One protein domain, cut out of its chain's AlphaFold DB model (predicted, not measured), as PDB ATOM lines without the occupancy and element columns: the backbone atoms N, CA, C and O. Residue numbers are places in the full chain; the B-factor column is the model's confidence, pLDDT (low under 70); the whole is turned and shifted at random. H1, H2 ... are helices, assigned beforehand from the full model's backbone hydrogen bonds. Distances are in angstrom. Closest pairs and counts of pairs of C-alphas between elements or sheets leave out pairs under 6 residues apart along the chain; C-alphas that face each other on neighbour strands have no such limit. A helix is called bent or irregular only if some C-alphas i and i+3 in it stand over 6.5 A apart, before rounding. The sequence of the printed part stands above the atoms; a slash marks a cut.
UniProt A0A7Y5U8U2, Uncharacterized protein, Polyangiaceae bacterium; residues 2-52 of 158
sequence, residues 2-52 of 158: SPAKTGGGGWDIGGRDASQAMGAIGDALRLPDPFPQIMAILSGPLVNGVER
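AT A GLANCE: This is residues 2 to 52 of the 158 residues of an uncharacterized protein of Polyangiaceae bacterium (UniProt A0A7Y5U8U2). With little regular structure, the domain is a short helical hairpin, H1 and H2 side by side, with a long irregular loop, residues 2 to 18, before it and a shorter tail, residues 44 to 52, after it. The 51 printed residues include two named helices, H1 then H2, and no named strand; the class is all helix, with under half of the residues in named elements. The whole is compact, with a radius of gyration of the C-alphas of 11.0 A and spans of 32 by 25 by 15 A.

IN THESE COORDINATES: After residues 2 to 18, H1 takes residues 19 to 28, 13.9 A long, from C-alpha 19 at (37.382, -18.646, 12.059). H2, residues 34 to 43, is 14.4 A long and ends with C-alpha 43 at (27.481, -9.014, 3.321).

HOW THE PARTS SIT: H1 and H2 form a helical hairpin through a tight link of 5 residues. They touch, the closest C-alphas being those of Ala 28 and Pro 34, 5.2 A apart. They run opposite ways at a shallow tilt of 27 degrees. In H1 and H2 every O i to N i+4 pair is within hydrogen-bond range.

THE WHOLE: The two C-alphas farthest apart, those of Gly 14 and Pro 32, are 33.5 A apart. The printed part has no cut. Its mean pLDDT is 76.2, and residues 2 to 18 are under 70.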
ATOM      1  N   SER A   2      31.695 -18.479  19.829       53.16
ATOM      2  CA  SER A   2      31.392 -18.157  18.424       53.16
ATOM      3  C   SER A   2      30.362 -19.143  17.841       53.16
ATOM      4  O   SER A   2      30.165 -20.193  18.453       53.16
ATOM      5  N   PRO A   3      29.681 -18.821  16.722       61.69
ATOM      6  CA  PRO A   3      28.796 -19.767  16.030       61.69
ATOM      7  C   PRO A   3      29.531 -21.044  15.589       61.69
ATOM      8  O   PRO A   3      30.699 -20.974  15.209       61.69
ATOM      9  N   ALA A   4      28.845 -22.190  15.625       56.16
ATOM     10  CA  ALA A   4      29.370 -23.507  15.247       56.16
ATOM     11  C   ALA A   4      28.241 -24.398  14.693       56.16
ATOM     12  O   ALA A   4      27.068 -24.115  14.953       56.16
ATOM     13  N   LYS A   5      28.591 -25.475  13.975       58.59
ATOM     14  CA  LYS A   5      27.641 -26.535  13.603       58.59
ATOM     15  C   LYS A   5      27.054 -27.196  14.852       58.59
ATOM     16  O   LYS A   5      27.596 -27.114  15.962       58.59
ATOM     17  N   THR A   6      25.935 -27.882  14.674       48.34
ATOM     18  CA  THR A   6      25.245 -28.645  15.715       48.34
ATOM     19  C   THR A   6      26.201 -29.735  16.207       48.34
ATOM     20  O   THR A   6      26.744 -30.501  15.422       48.34
ATOM     21  N   GLY A   7      26.508 -29.741  17.509       48.12
ATOM     22  CA  GLY A   7      27.559 -30.599  18.088       48.12
ATOM     23  C   GLY A   7      28.934 -29.935  18.266       48.12
ATOM     24  O   GLY A   7      29.857 -30.580  18.756       48.12
ATOM     25  N   GLY A   8      29.078 -28.646  17.937       48.62
ATOM     26  CA  GLY A   8      30.304 -27.875  18.177       48.62
ATOM     27  C   GLY A   8      31.378 -28.020  17.095       48.62
ATOM     28  O   GLY A   8      32.470 -27.479  17.260       48.62
ATOM     29  N   GLY A   9      31.073 -28.718  15.996       52.81
ATOM     30  CA  GLY A   9      31.929 -28.781  14.811       52.81
ATOM     31  C   GLY A   9      32.077 -27.416  14.129       52.81
ATOM     32  O   GLY A   9      31.200 -26.555  14.221       52.81
ATOM     33  N   GLY A  10      33.204 -27.202  13.448       56.03
ATOM     34  CA  GLY A  10      33.382 -26.034  12.585       56.03
ATOM     35  C   GLY A  10      32.460 -26.097  11.366       56.03
ATOM     36  O   GLY A  10      32.035 -27.177  10.963       56.03
ATOM     37  N   TRP A  11      32.141 -24.941  10.784       58.47
ATOM     38  CA  TRP A  11      31.536 -24.896   9.450       58.47
ATOM     39  C   TRP A  11      32.514 -25.491   8.434       58.47
ATOM     40  O   TRP A  11      33.711 -25.227   8.553       58.47
ATOM     41  N   ASP A  12      32.023 -26.297   7.488       53.25
ATOM     42  CA  ASP A  12      32.871 -26.911   6.463       53.25
ATOM     43  C   ASP A  12      33.241 -25.868   5.413       53.25
ATOM     44  O   ASP A  12      32.492 -24.938   5.103       53.25
ATOM     45  N   ILE A  13      34.485 -25.944   4.953       50.31
ATOM     46  CA  ILE A  13      35.080 -24.894   4.137       50.31
ATOM     47  C   ILE A  13      36.085 -25.547   3.213       50.31
ATOM     48  O   ILE A  13      37.064 -26.142   3.664       50.31
ATOM     49  N   GLY A  14      35.872 -25.395   1.909       41.41
ATOM     50  CA  GLY A  14      36.780 -25.838   0.852       41.41
ATOM     51  C   GLY A  14      38.108 -25.063   0.814       41.41
ATOM     52  O   GLY A  14      38.466 -24.504  -0.218       41.41
ATOM     53  N   GLY A  15      38.840 -25.000   1.933       44.28
ATOM     54  CA  GLY A  15      40.212 -24.489   2.018       44.28
ATOM     55  C   GLY A  15      40.395 -23.031   2.466       44.28
ATOM     56  O   GLY A  15      41.502 -22.513   2.328       44.28
ATOM     57  N   ARG A  16      39.376 -22.348   3.009       54.25
ATOM     58  CA  ARG A  16      39.526 -21.025   3.662       54.25
ATOM     59  C   ARG A  16      39.079 -21.077   5.112       54.25
ATOM     60  O   ARG A  16      38.224 -21.869   5.455       54.25
ATOM     61  N   ASP A  17      39.657 -20.243   5.964       60.88
ATOM     62  CA  ASP A  17      39.386 -20.258   7.400       60.88
ATOM     63  C   ASP A  17      38.179 -19.365   7.765       60.88
ATOM     64  O   ASP A  17      38.276 -18.137   7.767       60.88
ATOM     65  N   ALA A  18      37.034 -19.971   8.098       69.38
ATOM     66  CA  ALA A  18      35.838 -19.268   8.572       69.38
ATOM     67  C   ALA A  18      36.021 -18.752  10.004       69.38
ATOM     68  O   ALA A  18      35.175 -17.995  10.480       69.38
ATOM     69  N   SER A  19      37.110 -19.110  10.698       74.88
ATOM     70  CA  SER A  19      37.382 -18.646  12.059       74.88
ATOM     71  C   SER A  19      37.382 -17.122  12.159       74.88
ATOM     72  O   SER A  19      36.907 -16.584  13.156       74.88
ATOM     73  N   GLN A  20      37.828 -16.416  11.113       81.06
ATOM     74  CA  GLN A  20      37.827 -14.954  11.080       81.06
ATOM     75  C   GLN A  20      36.402 -14.392  11.054       81.06
ATOM     76  O   GLN A  20      36.077 -13.510  11.850       81.06
ATOM     77  N   ALA A  21      35.531 -14.935  10.197       83.31
ATOM     78  CA  ALA A  21      34.118 -14.561  10.167       83.31
ATOM     79  C   ALA A  21      33.419 -14.914  11.487       83.31
ATOM     80  O   ALA A  21      32.719 -14.080  12.060       83.31
ATOM     81  N   MET A  22      33.657 -16.115  12.020       84.12
ATOM     82  CA  MET A  22      33.056 -16.578  13.274       84.12
ATOM     83  C   MET A  22      33.559 -15.792  14.492       84.12
ATOM     84  O   MET A  22      32.797 -15.546  15.430       84.12
ATOM     85  N   GLY A  23      34.820 -15.363  14.482       86.19
ATOM     86  CA  GLY A  23      35.402 -14.450  15.462       86.19
ATOM     87  C   GLY A  23      34.730 -13.081  15.413       86.19
ATOM     88  O   GLY A  23      34.198 -12.631  16.425       86.19
ATOM     89  N   ALA A  24      34.642 -12.478  14.223       88.88
ATOM     90  CA  ALA A  24      33.991 -11.185  14.021       88.88
ATOM     91  C   ALA A  24      32.506 -11.203  14.422       88.88
ATOM     92  O   ALA A  24      32.029 -10.283  15.087       88.88
ATOM     93  N   ILE A  25      31.774 -12.272  14.084       90.31
ATOM     94  CA  ILE A  25      30.385 -12.464  14.528       90.31
ATOM     95  C   ILE A  25      30.331 -12.601  16.054       90.31
ATOM     96  O   ILE A  25      29.484 -11.984  16.702       90.31
ATOM     97  N   GLY A  26      31.240 -13.380  16.645       89.25
ATOM     98  CA  GLY A  26      31.359 -13.530  18.094       89.25
ATOM     99  C   GLY A  26      31.594 -12.201  18.818       89.25
ATOM    100  O   GLY A  26      31.002 -11.972  19.873       89.25
ATOM    101  N   ASP A  27      32.407 -11.315  18.244       91.44
ATOM    102  CA  ASP A  27      32.671  -9.971  18.761       91.44
ATOM    103  C   ASP A  27      31.460  -9.052  18.601       91.44
ATOM    104  O   ASP A  27      31.035  -8.425  19.574       91.44
ATOM    105  N   ALA A  28      30.833  -9.050  17.423       92.88
ATOM    106  CA  ALA A  28      29.633  -8.268  17.156       92.88
ATOM    107  C   ALA A  28      28.476  -8.645  18.095       92.88
ATOM    108  O   ALA A  28      27.786  -7.763  18.601       92.88
ATOM    109  N   LEU A  29      28.308  -9.934  18.418       91.56
ATOM    110  CA  LEU A  29      27.295 -10.431  19.359       91.56
ATOM    111  C   LEU A  29      27.450  -9.903  20.800       91.56
ATOM    112  O   LEU A  29      26.532 -10.104  21.604       91.56
ATOM    113  N   ARG A  30      28.580  -9.270  21.147       90.81
ATOM    114  CA  ARG A  30      28.809  -8.628  22.454       90.81
ATOM    115  C   ARG A  30      28.447  -7.137  22.468       90.81
ATOM    116  O   ARG A  30      28.456  -6.535  23.539       90.81
ATOM    117  N   LEU A  31      28.152  -6.538  21.314       91.94
ATOM    118  CA  LEU A  31      27.806  -5.121  21.203       91.94
ATOM    119  C   LEU A  31      26.347  -4.854  21.624       91.94
ATOM    120  O   LEU A  31      25.519  -5.763  21.541       91.94
ATOM    121  N   PRO A  32      26.001  -3.613  22.031       89.94
ATOM    122  CA  PRO A  32      24.625  -3.246  22.384       89.94
ATOM    123  C   PRO A  32      23.620  -3.375  21.229       89.94
ATOM    124  O   PRO A  32      22.470  -3.734  21.466       89.94
ATOM    125  N   ASP A  33      24.055  -3.107  19.992       91.12
ATOM    126  CA  ASP A  33      23.259  -3.275  18.769       91.12
ATOM    127  C   ASP A  33      24.001  -4.186  17.767       91.12
ATOM    128  O   ASP A  33      24.719  -3.712  16.881       91.12
ATOM    129  N   PRO A  34      23.916  -5.516  17.952       93.81
ATOM    130  CA  PRO A  34      24.714  -6.486  17.200       93.81
ATOM    131  C   PRO A  34      24.231  -6.696  15.757       93.81
ATOM    132  O   PRO A  34      25.017  -7.094  14.898       93.81
ATOM    133  N   PHE A  35      22.948  -6.448  15.474       94.00
ATOM    134  CA  PHE A  35      22.327  -6.784  14.191       94.00
ATOM    135  C   PHE A  35      22.982  -6.098  12.978       94.00
ATOM    136  O   PHE A  35      23.408  -6.818  12.073       94.00
ATOM    137  N   PRO A  36      23.125  -4.756  12.922       94.06
ATOM    138  CA  PRO A  36      23.719  -4.100  11.754       94.06
ATOM    139  C   PRO A  36      25.174  -4.523  11.515       94.06
ATOM    140  O   PRO A  36      25.595  -4.646  10.367       94.06
ATOM    141  N   GLN A  37      25.927  -4.809  12.581       94.62
ATOM    142  CA  GLN A  37      27.318  -5.255  12.481       94.62
ATOM    143  C   GLN A  37      27.422  -6.671  11.913       94.62
ATOM    144  O   GLN A  37      28.248  -6.940  11.047       94.62
ATOM    145  N   ILE A  38      26.541  -7.571  12.350       93.44
ATOM    146  CA  ILE A  38      26.483  -8.937  11.823       93.44
ATOM    147  C   ILE A  38      26.050  -8.924  10.360       93.44
ATOM    148  O   ILE A  38      26.684  -9.585   9.546       93.44
ATOM    149  N   MET A  39      25.049  -8.121   9.994       92.88
ATOM    150  CA  MET A  39      24.656  -7.969   8.591       92.88
ATOM    151  C   MET A  39      25.804  -7.436   7.727       92.88
ATOM    152  O   MET A  39      26.016  -7.944   6.628       92.88
ATOM    153  N   ALA A  40      26.591  -6.481   8.233       91.44
ATOM    154  CA  ALA A  40      27.776  -5.993   7.533       91.44
ATOM    155  C   ALA A  40      28.807  -7.114   7.304       91.44
ATOM    156  O   ALA A  40      29.301  -7.257   6.186       91.44
ATOM    157  N   ILE A  41      29.070  -7.958   8.310       91.38
ATOM    158  CA  ILE A  41      29.965  -9.121   8.181       91.38
ATOM    159  C   ILE A  41      29.427 -10.124   7.150       91.38
ATOM    160  O   ILE A  41      30.180 -10.537   6.270       91.38
ATOM    161  N   LEU A  42      28.138 -10.480   7.226       89.56
ATOM    162  CA  LEU A  42      27.495 -11.445   6.321       89.56
ATOM    163  C   LEU A  42      27.410 -10.945   4.870       89.56
ATOM    164  O   LEU A  42      27.371 -11.751   3.946       89.56
ATOM    165  N   SER A  43      27.395  -9.628   4.655       86.88
ATOM    166  CA  SER A  43      27.481  -9.014   3.321       86.88
ATOM    167  C   SER A  43      28.919  -8.776   2.837       86.88
ATOM    168  O   SER A  43      29.136  -8.381   1.693       86.88
ATOM    169  N   GLY A  44      29.897  -8.956   3.725       87.00
ATOM    170  CA  GLY A  44      31.286  -8.579   3.512       87.00
ATOM    171  C   GLY A  44      32.158  -9.713   2.970       87.00
ATOM    172  O   GLY A  44      31.753 -10.872   2.913       87.00
ATOM    173  N   PRO A  45      33.423  -9.412   2.633       84.38
ATOM    174  CA  PRO A  45      34.346 -10.402   2.086       84.38
ATOM    175  C   PRO A  45      34.777 -11.472   3.098       84.38
ATOM    176  O   PRO A  45      35.343 -12.484   2.694       84.38
ATOM    177  N   LEU A  46      34.525 -11.269   4.397       82.25
ATOM    178  CA  LEU A  46      34.901 -12.214   5.453       82.25
ATOM    179  C   LEU A  46      34.170 -13.553   5.335       82.25
ATOM    180  O   LEU A  46      34.718 -14.572   5.740       82.25
ATOM    181  N   VAL A  47      32.969 -13.566   4.755       82.38
ATOM    182  CA  VAL A  47      32.216 -14.804   4.511       82.38
ATOM    183  C   VAL A  47      32.468 -15.390   3.114       82.38
ATOM    184  O   VAL A  47      31.822 -16.358   2.720       82.38
ATOM    185  N   ASN A  48      33.414 -14.838   2.342       80.38
ATOM    186  CA  ASN A  48      33.741 -15.365   1.018       80.38
ATOM    187  C   ASN A  48      34.406 -16.739   1.118       80.38
ATOM    188  O   ASN A  48      35.569 -16.856   1.516       80.38
ATOM    189  N   GLY A  49      33.698 -17.757   0.640       72.62
ATOM    190  CA  GLY A  49      34.146 -19.146   0.684       72.62
ATOM    191  C   GLY A  49      33.637 -19.914   1.898       72.62
ATOM    192  O   GLY A  49      33.984 -21.079   2.018       72.62
ATOM    193  N   VAL A  50      32.821 -19.293   2.758       78.31
ATOM    194  CA  VAL A  50      31.974 -20.029   3.703       78.31
ATOM    195  C   VAL A  50      30.901 -20.743   2.888       78.31
ATOM    196  O   VAL A  50      30.216 -20.100   2.088       78.31
ATOM    197  N   GLU A  51      30.789 -22.058   3.065       80.12
ATOM    198  CA  GLU A  51      29.690 -22.834   2.502       80.12
ATOM    199  C   GLU A  51      28.368 -22.305   3.055       80.12
ATOM    200  O   GLU A  51      28.252 -22.040   4.256       80.12
ATOM    201  N   ARG A  52      27.397 -22.070   2.171       85.44
ATOM    202  CA  ARG A  52      26.108 -21.531   2.586       85.44
ATOM    203  C   ARG A  52      25.053 -22.629   2.520       85.44
ATOM    204  O   ARG A  52      24.984 -23.320   1.506       85.44
TER     205      ARG A  52